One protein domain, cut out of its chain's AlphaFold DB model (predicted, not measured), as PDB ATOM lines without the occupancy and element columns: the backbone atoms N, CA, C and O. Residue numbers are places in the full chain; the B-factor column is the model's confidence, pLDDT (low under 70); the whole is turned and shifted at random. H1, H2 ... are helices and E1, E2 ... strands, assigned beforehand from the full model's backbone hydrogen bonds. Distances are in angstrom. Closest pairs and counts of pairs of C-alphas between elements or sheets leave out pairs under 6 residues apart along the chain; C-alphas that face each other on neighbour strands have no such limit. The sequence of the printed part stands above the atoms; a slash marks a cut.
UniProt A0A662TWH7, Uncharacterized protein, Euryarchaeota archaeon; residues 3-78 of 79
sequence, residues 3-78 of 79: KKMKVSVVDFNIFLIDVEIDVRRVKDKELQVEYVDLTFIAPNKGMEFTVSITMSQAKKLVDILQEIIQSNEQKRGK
ATOM      1  N   LYS A   3     206.348 259.694 266.503       54.50
ATOM      2  CA  LYS A   3     206.756 258.403 265.923       54.50
ATOM      3  C   LYS A   3     207.241 258.662 264.502       54.50
ATOM      4  O   LYS A   3     206.441 259.041 263.661       54.50
ATOM      5  N   LYS A   4     208.536 258.466 264.258       56.00
ATOM      6  CA  LYS A   4     209.118 258.536 262.915       56.00
ATOM      7  C   LYS A   4     208.936 257.194 262.219       56.00
ATOM      8  O   LYS A   4     209.140 256.147 262.840       56.00
ATOM      9  N   MET A   5     208.515 257.225 260.959       65.25
ATOM     10  CA  MET A   5     208.352 256.033 260.133       65.25
ATOM     11  C   MET A   5     209.205 256.188 258.871       65.25
ATOM     12  O   MET A   5     209.046 257.163 258.139       65.25
ATOM     13  N   LYS A   6     210.115 255.233 258.652       51.59
ATOM     14  CA  LYS A   6     211.030 255.191 257.506       51.59
ATOM     15  C   LYS A   6     210.471 254.243 256.447       51.59
ATOM     16  O   LYS A   6     210.264 253.065 256.741       51.59
ATOM     17  N   VAL A   7     210.225 254.741 255.237       51.91
ATOM     18  CA  VAL A   7     209.825 253.930 254.075       51.91
ATOM     19  C   VAL A   7     210.966 253.994 253.063       51.91
ATOM     20  O   VAL A   7     211.372 255.075 252.655       51.91
ATOM     21  N   SER A   8     211.537 252.839 252.717       46.88
ATOM     22  CA  SER A   8     212.793 252.765 251.958       46.88
ATOM     23  C   SER A   8     212.592 252.771 250.438       46.88
ATOM     24  O   SER A   8     211.883 251.925 249.904       46.88
ATOM     25  N   VAL A   9     213.306 253.710 249.808       50.28
ATOM     26  CA  VAL A   9     213.982 253.714 248.497       50.28
ATOM     27  C   VAL A   9     213.176 253.342 247.250       50.28
ATOM     28  O   VAL A   9     212.921 252.177 246.955       50.28
ATOM     29  N   VAL A  10     212.927 254.366 246.430       54.25
ATOM     30  CA  VAL A  10     212.650 254.227 244.994       54.25
ATOM     31  C   VAL A  10     213.969 254.414 244.239       54.25
ATOM     32  O   VAL A  10     214.610 255.457 244.378       54.25
ATOM     33  N   ASP A  11     214.378 253.405 243.466       54.75
ATOM     34  CA  ASP A  11     215.551 253.463 242.587       54.75
ATOM     35  C   ASP A  11     215.142 254.042 241.229       54.75
ATOM     36  O   ASP A  11     214.572 253.368 240.367       54.75
ATOM     37  N   PHE A  12     215.406 255.331 241.048       55.69
ATOM     38  CA  PHE A  12     215.585 255.880 239.716       55.69
ATOM     39  C   PHE A  12     217.085 255.757 239.460       55.69
ATOM     40  O   PHE A  12     217.816 256.334 240.250       55.69
ATOM     41  N   ASN A  13     217.550 255.104 238.385       56.00
ATOM     42  CA  ASN A  13     218.971 254.878 237.998       56.00
ATOM     43  C   ASN A  13     219.986 256.057 238.180       56.00
ATOM     44  O   ASN A  13     221.165 255.922 237.856       56.00
ATOM     45  N   ILE A  14     219.545 257.239 238.612       61.97
ATOM     46  CA  ILE A  14     220.268 258.493 238.816       61.97
ATOM     47  C   ILE A  14     220.253 258.950 240.300       61.97
ATOM     48  O   ILE A  14     221.210 259.595 240.732       61.97
ATOM     49  N   PHE A  15     219.217 258.627 241.088       63.62
ATOM     50  CA  PHE A  15     219.045 259.054 242.486       63.62
ATOM     51  C   PHE A  15     218.359 257.974 243.335       63.62
ATOM     52  O   PHE A  15     217.322 257.437 242.949       63.62
ATOM     53  N   LEU A  16     218.881 257.751 244.542       73.38
ATOM     54  CA  LEU A  16     218.169 257.068 245.621       73.38
ATOM     55  C   LEU A  16     217.409 258.121 246.431       73.38
ATOM     56  O   LEU A  16     217.970 259.166 246.753       73.38
ATOM     57  N   ILE A  17     216.147 257.860 246.767       77.12
ATOM     58  CA  ILE A  17     215.341 258.775 247.588       77.12
ATOM     59  C   ILE A  17     214.998 258.088 248.912       77.12
ATOM     60  O   ILE A  17     214.291 257.081 248.914       77.12
ATOM     61  N   ASP A  18     215.493 258.628 250.028       81.56
ATOM     62  CA  ASP A  18     215.074 258.238 251.379       81.56
ATOM     63  C   ASP A  18     213.905 259.126 251.828       81.56
ATOM     64  O   ASP A  18     213.953 260.349 251.673       81.56
ATOM     65  N   VAL A  19     212.846 258.508 252.352       82.31
ATOM     66  CA  VAL A  19     211.603 259.190 252.731       82.31
ATOM     67  C   VAL A  19     211.337 258.963 254.212       82.31
ATOM     68  O   VAL A  19     211.052 257.843 254.654       82.31
ATOM     69  N   GLU A  20     211.375 260.049 254.980       84.50
ATOM     70  CA  GLU A  20     211.003 260.054 256.391       84.50
ATOM     71  C   GLU A  20     209.697 260.827 256.579       84.50
ATOM     72  O   GLU A  20     209.559 261.971 256.154       84.50
ATOM     73  N   ILE A  21     208.711 260.186 257.207       83.12
ATOM     74  CA  ILE A  21     207.407 260.796 257.469       83.12
ATOM     75  C   ILE A  21     207.282 261.025 258.968       83.12
ATOM     76  O   ILE A  21     207.351 260.077 259.763       83.12
ATOM     77  N   ASP A  22     207.049 262.279 259.346       84.50
ATOM     78  CA  ASP A  22     206.777 262.636 260.726       84.50
ATOM     79  C   ASP A  22     205.276 262.731 260.977       84.50
ATOM     80  O   ASP A  22     204.551 263.506 260.341       84.50
ATOM     81  N   VAL A  23     204.807 261.905 261.910       82.12
ATOM     82  CA  VAL A  23     203.400 261.829 262.287       82.12
ATOM     83  C   VAL A  23     203.197 262.218 263.745       82.12
ATOM     84  O   VAL A  23     203.835 261.696 264.671       82.12
ATOM     85  N   ARG A  24     202.215 263.091 263.962       82.31
ATOM     86  CA  ARG A  24     201.712 263.467 265.280       82.31
ATOM     87  C   ARG A  24     200.327 262.873 265.505       82.31
ATOM     88  O   ARG A  24     199.456 262.907 264.645       82.31
ATOM     89  N   ARG A  25     200.098 262.361 266.713       81.38
ATOM     90  CA  ARG A  25     198.765 261.955 267.171       81.38
ATOM     91  C   ARG A  25     197.990 263.183 267.653       81.38
ATOM     92  O   ARG A  25     198.461 263.840 268.579       81.38
ATOM     93  N   VAL A  26     196.838 263.476 267.050       79.75
ATOM     94  CA  VAL A  26     196.069 264.713 267.320       79.75
ATOM     95  C   VAL A  26     194.850 264.493 268.221       79.75
ATOM     96  O   VAL A  26     194.634 265.312 269.106       79.75
ATOM     97  N   LYS A  27     194.103 263.386 268.073       74.12
ATOM     98  CA  LYS A  27     193.002 262.928 268.958       74.12
ATOM     99  C   LYS A  27     192.722 261.434 268.723       74.12
ATOM    100  O   LYS A  27     193.306 260.865 267.810       74.12
ATOM    101  N   ASP A  28     191.931 260.790 269.586       68.12
ATOM    102  CA  ASP A  28     191.513 259.367 269.588       68.12
ATOM    103  C   ASP A  28     191.898 258.510 268.362       68.12
ATOM    104  O   ASP A  28     191.072 258.143 267.536       68.12
ATOM    105  N   LYS A  29     193.178 258.111 268.305       64.38
ATOM    106  CA  LYS A  29     193.773 257.205 267.292       64.38
ATOM    107  C   LYS A  29     193.999 257.789 265.888       64.38
ATOM    108  O   LYS A  29     194.493 257.056 265.038       64.38
ATOM    109  N   GLU A  30     193.773 259.076 265.664       77.06
ATOM    110  CA  GLU A  30     194.076 259.719 264.385       77.06
ATOM    111  C   GLU A  30     195.541 260.198 264.335       77.06
ATOM    112  O   GLU A  30     196.027 260.893 265.240       77.06
ATOM    113  N   LEU A  31     196.262 259.767 263.295       79.69
ATOM    114  CA  LEU A  31     197.632 260.186 262.992       79.69
ATOM    115  C   LEU A  31     197.583 261.256 261.903       79.69
ATOM    116  O   LEU A  31     197.070 261.009 260.816       79.69
ATOM    117  N   GLN A  32     198.150 262.423 262.186       82.12
ATOM    118  CA  GLN A  32     198.319 263.504 261.225       82.12
ATOM    119  C   GLN A  32     199.788 263.595 260.825       82.12
ATOM    120  O   GLN A  32     200.667 263.644 261.683       82.12
ATOM    121  N   VAL A  33     200.047 263.621 259.520       81.00
ATOM    122  CA  VAL A  33     201.381 263.897 258.973       81.00
ATOM    123  C   VAL A  33     201.674 265.384 259.151       81.00
ATOM    124  O   VAL A  33     200.900 266.218 258.680       81.00
ATOM    125  N   GLU A  34     202.771 265.720 259.829       84.12
ATOM    126  CA  GLU A  34     203.221 267.111 259.965       84.12
ATOM    127  C   GLU A  34     204.098 267.504 258.773       84.12
ATOM    128  O   GLU A  34     203.827 268.494 258.089       84.12
ATOM    129  N   TYR A  35     205.115 266.693 258.489       84.62
ATOM    130  CA  TYR A  35     206.056 266.912 257.399       84.62
ATOM    131  C   TYR A  35     206.602 265.589 256.865       84.62
ATOM    132  O   TYR A  35     206.544 264.545 257.520       84.62
ATOM    133  N   VAL A  36     207.102 265.661 255.638       85.44
ATOM    134  CA  VAL A  36     207.781 264.587 254.924       85.44
ATOM    135  C   VAL A  36     209.158 265.108 254.545       85.44
ATOM    136  O   VAL A  36     209.259 266.104 253.832       85.44
ATOM    137  N   ASP A  37     210.202 264.441 255.013       88.38
ATOM    138  CA  ASP A  37     211.576 264.721 254.620       88.38
ATOM    139  C   ASP A  37     211.955 263.792 253.468       88.38
ATOM    140  O   ASP A  37     211.843 262.568 253.562       88.38
ATOM    141  N   LEU A  38     212.387 264.392 252.362       85.88
ATOM    142  CA  LEU A  38     212.851 263.699 251.168       85.88
ATOM    143  C   LEU A  38     214.344 263.931 251.023       85.88
ATOM    144  O   LEU A  38     214.770 265.054 250.748       85.88
ATOM    145  N   THR A  39     215.133 262.880 251.194       86.12
ATOM    146  CA  THR A  39     216.584 262.934 251.024       86.12
ATOM    147  C   THR A  39     216.957 262.296 249.703       86.12
ATOM    148  O   THR A  39     216.777 261.099 249.503       86.12
ATOM    149  N   PHE A  40     217.471 263.108 248.791       84.81
ATOM    150  CA  PHE A  40     217.934 262.680 247.482       84.81
ATOM    151  C   PHE A  40     219.430 262.406 247.558       84.81
ATOM    152  O   PHE A  40     220.222 263.309 247.832       84.81
ATOM    153  N   ILE A  41     219.813 261.166 247.287       81.25
ATOM    154  CA  ILE A  41     221.186 260.679 247.340       81.25
ATOM    155  C   ILE A  41     221.599 260.330 245.911       81.25
ATOM    156  O   ILE A  41     221.058 259.413 245.293       81.25
ATOM    157  N   ALA A  42     222.568 261.065 245.371       81.19
ATOM    158  CA  ALA A  42     223.209 260.775 244.092       81.19
ATOM    159  C   ALA A  42     224.572 260.110 244.350       81.19
ATOM    160  O   ALA A  42     225.587 260.816 244.407       81.19
ATOM    161  N   PRO A  43     224.638 258.772 244.501       69.69
ATOM    162  CA  PRO A  43     225.864 258.080 244.909       69.69
ATOM    163  C   PRO A  43     227.035 258.339 243.952       69.69
ATOM    164  O   PRO A  43     228.158 258.560 244.391       69.69
ATOM    165  N   ASN A  44     226.763 258.449 242.648       74.31
ATOM    166  CA  ASN A  44     227.783 258.701 241.621       74.31
ATOM    167  C   ASN A  44     228.335 260.137 241.616       74.31
ATOM    168  O   ASN A  44     229.293 260.421 240.901       74.31
ATOM    169  N   LYS A  45     227.716 261.060 242.362       76.44
ATOM    170  CA  LYS A  45     228.122 262.472 242.440       76.44
ATOM    171  C   LYS A  45     228.510 262.907 243.854       76.44
ATOM    172  O   LYS A  45     228.831 264.075 244.039       76.44
ATOM    173  N   GLY A  46     228.451 261.999 244.837       79.19
ATOM    174  CA  GLY A  46     228.688 262.319 246.249       79.19
ATOM    175  C   GLY A  46     227.767 263.421 246.782       79.19
ATOM    176  O   GLY A  46     228.159 264.159 247.678       79.19
ATOM    177  N   MET A  47     226.583 263.582 246.186       82.88
ATOM    178  CA  MET A  47     225.673 264.680 246.494       82.88
ATOM    179  C   MET A  47     224.457 264.140 247.233       82.88
ATOM    180  O   MET A  47     223.764 263.254 246.732       82.88
ATOM    181  N   GLU A  48     224.202 264.710 248.404       88.38
ATOM    182  CA  GLU A  48     223.045 264.428 249.241       88.38
ATOM    183  C   GLU A  48     222.360 265.752 249.572       88.38
ATOM    184  O   GLU A  48     223.015 266.711 249.987       88.38
ATOM    185  N   PHE A  49     221.050 265.829 249.350       86.19
ATOM    186  CA  PHE A  49     220.263 266.981 249.771       86.19
ATOM    187  C   PHE A  49     218.905 266.542 250.306       86.19
ATOM    188  O   PHE A  49     218.231 265.696 249.718       86.19
ATOM    189  N   THR A  50     218.500 267.154 251.415       88.44
ATOM    190  CA  THR A  50     217.225 266.883 252.081       88.44
ATOM    191  C   THR A  50     216.286 268.065 251.906       88.44
ATOM    192  O   THR A  50     216.674 269.216 252.108       88.44
ATOM    193  N   VAL A  51     215.036 267.779 251.550       87.56
ATOM    194  CA  VAL A  51     213.958 268.765 251.476       87.56
ATOM    195  C   VAL A  51     212.824 268.326 252.392       87.56
ATOM    196  O   VAL A  51     212.236 267.265 252.189       87.56
ATOM    197  N   SER A  52     212.494 269.166 253.368       89.44
ATOM    198  CA  SER A  52     211.318 269.001 254.224       89.44
ATOM    199  C   SER A  52     210.104 269.655 253.575       89.44
ATOM    200  O   SER A  52     210.119 270.854 253.285       89.44
ATOM    201  N   ILE A  53     209.039 268.890 253.354       87.50
ATOM    202  CA  ILE A  53     207.802 269.373 252.738       87.50
ATOM    203  C   ILE A  53     206.578 269.056 253.594       87.50
ATOM    204  O   ILE A  53     206.515 268.062 254.311       87.50
ATOM    205  N   THR A  54     205.562 269.909 253.501       88.25
ATOM    206  CA  THR A  54     204.252 269.666 254.120       88.25
ATOM    207  C   THR A  54     203.477 268.579 253.373       88.25
ATOM    208  O   THR A  54     203.732 268.305 252.199       88.25
ATOM    209  N   MET A  55     202.451 268.003 254.006       81.31
ATOM    210  CA  MET A  55     201.605 266.979 253.375       81.31
ATOM    211  C   MET A  55     200.943 267.450 252.063       81.31
ATOM    212  O   MET A  55     200.821 266.685 251.105       81.31
ATOM    213  N   SER A  56     200.538 268.721 251.981       84.62
ATOM    214  CA  SER A  56     199.939 269.283 250.763       84.62
ATOM    215  C   SER A  56     200.950 269.388 249.616       84.62
ATOM    216  O   SER A  56     200.598 269.152 248.459       84.62
ATOM    217  N   GLN A  57     202.211 269.698 249.926       85.31
ATOM    218  CA  GLN A  57     203.312 269.702 248.964       85.31
ATOM    219  C   GLN A  57     203.719 268.281 248.564       85.31
ATOM    220  O   GLN A  57     203.975 268.045 247.387       85.31
ATOM    221  N   ALA A  58     203.712 267.329 249.501       80.75
ATOM    222  CA  ALA A  58     203.997 265.922 249.222       80.75
ATOM    223  C   ALA A  58     203.005 265.334 248.218       80.75
ATOM    224  O   ALA A  58     203.418 264.685 247.260       80.75
ATOM    225  N   LYS A  59     201.708 265.638 248.366       82.69
ATOM    226  CA  LYS A  59     200.694 265.234 247.384       82.69
ATOM    227  C   LYS A  59     201.000 265.789 245.988       82.69
ATOM    228  O   LYS A  59     201.052 265.023 245.035       82.69
ATOM    229  N   LYS A  60     201.285 267.093 245.884       85.31
ATOM    230  CA  LYS A  60     201.656 267.722 244.603       85.31
ATOM    231  C   LYS A  60     202.900 267.091 243.981       85.31
ATOM    232  O   LYS A  60     202.957 266.939 242.769       85.31
ATOM    233  N   LEU A  61     203.895 266.739 244.794       81.50
ATOM    234  CA  LEU A  61     205.100 266.079 244.306       81.50
ATOM    235  C   LEU A  61     204.783 264.702 243.711       81.50
ATOM    236  O   LEU A  61     205.296 264.379 242.646       81.50
ATOM    237  N   VAL A  62     203.935 263.913 244.375       80.19
ATOM    238  CA  VAL A  62     203.495 262.608 243.858       80.19
ATOM    239  C   VAL A  62     202.775 262.772 242.521       80.19
ATOM    240  O   VAL A  62     203.114 262.060 241.579       80.19
ATOM    241  N   ASP A  63     201.857 263.735 242.419       82.12
ATOM    242  CA  ASP A  63     201.123 264.012 241.178       82.12
ATOM    243  C   ASP A  63     202.096 264.364 240.027       82.12
ATOM    244  O   ASP A  63     202.038 263.767 238.952       82.12
ATOM    245  N   ILE A  64     203.076 265.247 240.277       82.19
ATOM    246  CA  ILE A  64     204.112 265.622 239.294       82.19
ATOM    247  C   ILE A  64     204.956 264.409 238.872       82.19
ATOM    248  O   ILE A  64     205.238 264.223 237.689       82.19
ATOM    249  N   LEU A  65     205.384 263.575 239.826       77.38
ATOM    250  CA  LEU A  65     206.185 262.388 239.519       77.38
ATOM    251  C   LEU A  65     205.395 261.386 238.669       77.38
ATOM    252  O   LEU A  65     205.957 260.810 237.737       77.38
ATOM    253  N   GLN A  66     204.103 261.206 238.947       77.50
ATOM    254  CA  GLN A  66     203.226 260.354 238.144       77.50
ATOM    255  C   GLN A  66     203.089 260.871 236.709       77.50
ATOM    256  O   GLN A  66     203.222 260.079 235.775       77.50
ATOM    257  N   GLU A  67     202.904 262.178 236.512       83.81
ATOM    258  CA  GLU A  67     202.860 262.784 235.173       83.81
ATOM    259  C   GLU A  67     204.167 262.561 234.396       83.81
ATOM    260  O   GLU A  67     204.143 262.198 233.217       83.81
ATOM    261  N   ILE A  68     205.321 262.723 235.053       77.12
ATOM    262  CA  ILE A  68     206.634 262.491 234.434       77.12
ATOM    263  C   ILE A  68     206.795 261.021 234.025       77.12
ATOM    264  O   ILE A  68     207.260 260.742 232.916       77.12
ATOM    265  N   ILE A  69     206.413 260.078 234.896       75.94
ATOM    266  CA  ILE A  69     206.480 258.638 234.608       75.94
ATOM    267  C   ILE A  69     205.592 258.302 233.407       75.94
ATOM    268  O   ILE A  69     206.089 257.738 232.432       75.94
ATOM    269  N   GLN A  70     204.325 258.727 233.422       80.06
ATOM    270  CA  GLN A  70     203.383 258.491 232.324       80.06
ATOM    271  C   GLN A  70     203.880 259.096 231.002       80.06
ATOM    272  O   GLN A  70     203.817 258.450 229.954       80.06
ATOM    273  N   SER A  71     204.442 260.310 231.041       80.31
ATOM    274  CA  SER A  71     205.027 260.956 229.861       80.31
ATOM    275  C   SER A  71     206.210 260.162 229.290       80.31
ATOM    276  O   SER A  71     206.346 260.027 228.069       80.31
ATOM    277  N   ASN A  72     207.060 259.600 230.153       73.44
ATOM    278  CA  ASN A  72     208.207 258.793 229.739       73.44
ATOM    279  C   ASN A  72     207.796 257.416 229.192       73.44
ATOM    280  O   ASN A  72     208.383 256.956 228.209       73.44
ATOM    281  N   GLU A  73     206.778 256.772 229.766       76.31
ATOM    282  CA  GLU A  73     206.212 255.517 229.249       76.31
ATOM    283  C   GLU A  73     205.567 255.715 227.873       76.31
ATOM    284  O   GLU A  73     205.814 254.940 226.946       76.31
ATOM    285  N   GLN A  74     204.826 256.811 227.687       75.88
ATOM    286  CA  GLN A  74     204.200 257.135 226.407       75.88
ATOM    287  C   GLN A  74     205.228 257.428 225.299       75.88
ATOM    288  O   GLN A  74     204.985 257.106 224.134       75.88
ATOM    289  N   LYS A  75     206.391 258.004 225.642       70.50
ATOM    290  CA  LYS A  75     207.509 258.198 224.701       70.50
ATOM    291  C   LYS A  75     208.216 256.888 224.336       70.50
ATOM    292  O   LYS A  75     208.712 256.784 223.220       70.50
ATOM    293  N   ARG A  76     208.234 255.887 225.225       60.16
ATOM    294  CA  ARG A  76     208.823 254.560 224.956       60.16
ATOM    295  C   ARG A  76     207.967 253.671 224.044       60.16
ATOM    296  O   ARG A  76     208.530 252.831 223.362       60.16
ATOM    297  N   GLY A  77     206.645 253.858 223.995       57.00
ATOM    298  CA  GLY A  77     205.733 253.055 223.156       57.00
ATOM    299  C   GLY A  77     205.572 253.510 221.696       57.00
ATOM    300  O   GLY A  77     204.751 252.943 220.980       57.00
ATOM    301  N   LYS A  78     206.290 254.553 221.257       56.25
ATOM    302  CA  LYS A  78     206.242 255.092 219.879       56.25
ATOM    303  C   LYS A  78     207.579 254.995 219.125       56.25
ATOM    304  O   LYS A  78     207.711 255.610 218.067       56.25
TER     305      LYS A  78
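What this domain is: This is residues 3 to 78 of the 79 residues of an uncharacterized protein of Euryarchaeota archaeon (UniProt A0A662TWH7). A twisted slab of four antiparallel strands, E1 to E4 side by side in chain order, is followed with no residue between by one long helix, H1, which turns away from the line of E4, meets the sheet only with its first turns, residues 55 to 61, and then sticks out as an arm, residues 62 to 78 standing free. The E2 and E3 hairpin, the longest strands, reaches past the other two at its tip. The printed part has 76 residues with four named strands followed by one named helix, in the order E1 E2 E3 E4 H1, of the mixed class of helices and strands. It is loose, with a radius of gyration of the C-alphas of 15.3 A, and flat in outline, spanning 52 by 30 by 17 A.

How they stand to each other: Begin at the first printed residue with E1, residues 3 to 12, an edge strand, and go on to E2, residues 15 to 27: they form an antiparallel hairpin at 155 degrees, where N 15 and O 12 are 2.8 A apart, within hydrogen-bond range. Next look at E3, residues 30 to 42, antiparallel to E2 at 165 degrees in a second hairpin; N 18 and O 39 are 2.8 A apart, and so are N 32 and O 24. E3 bends by 51 degrees at residue 34. The other edge strand, E4, residues 47 to 54, makes a third hairpin with E3, antiparallel at 160 degrees, with N 38 and O 51 2.9 A apart. These four strands form a meander, each strand the antiparallel neighbour of the one before. E1 is apart from E3 and from E4. H1, residues 55 to 76, is on the sheet but only grazes it, with residues 55 to 61; its closest C-alphas to E3 are those of Met 55 and Tyr 35, 6.0 A apart. In H1 every O i to N i+4 pair is within hydrogen-bond range.

Where its parts are: Find C-alpha 3 at (206.756, 258.403, 265.923), where E1 begins; it is 27.8 A long from first to last C-alpha. E2 measures 37.3 A, E3 35.5 A and E4 23.3 A. Find C-alpha 55 at (201.605, 266.979, 253.375); from there H1 runs 31.8 A to C-alpha 76 at (208.823, 254.560, 224.956).

The domain as a whole: The two C-alphas farthest apart are those of Asp 28 and Lys 78, 52.0 A. Without residues 62 to 78 the body spans 46 by 20 by 15 A. The printed part has no cut, and its four links are tight. The mean pLDDT of the printed part is 75.6; look for values under 70 at residues 3 to 15, 28 to 29, 43 and 76 to 78.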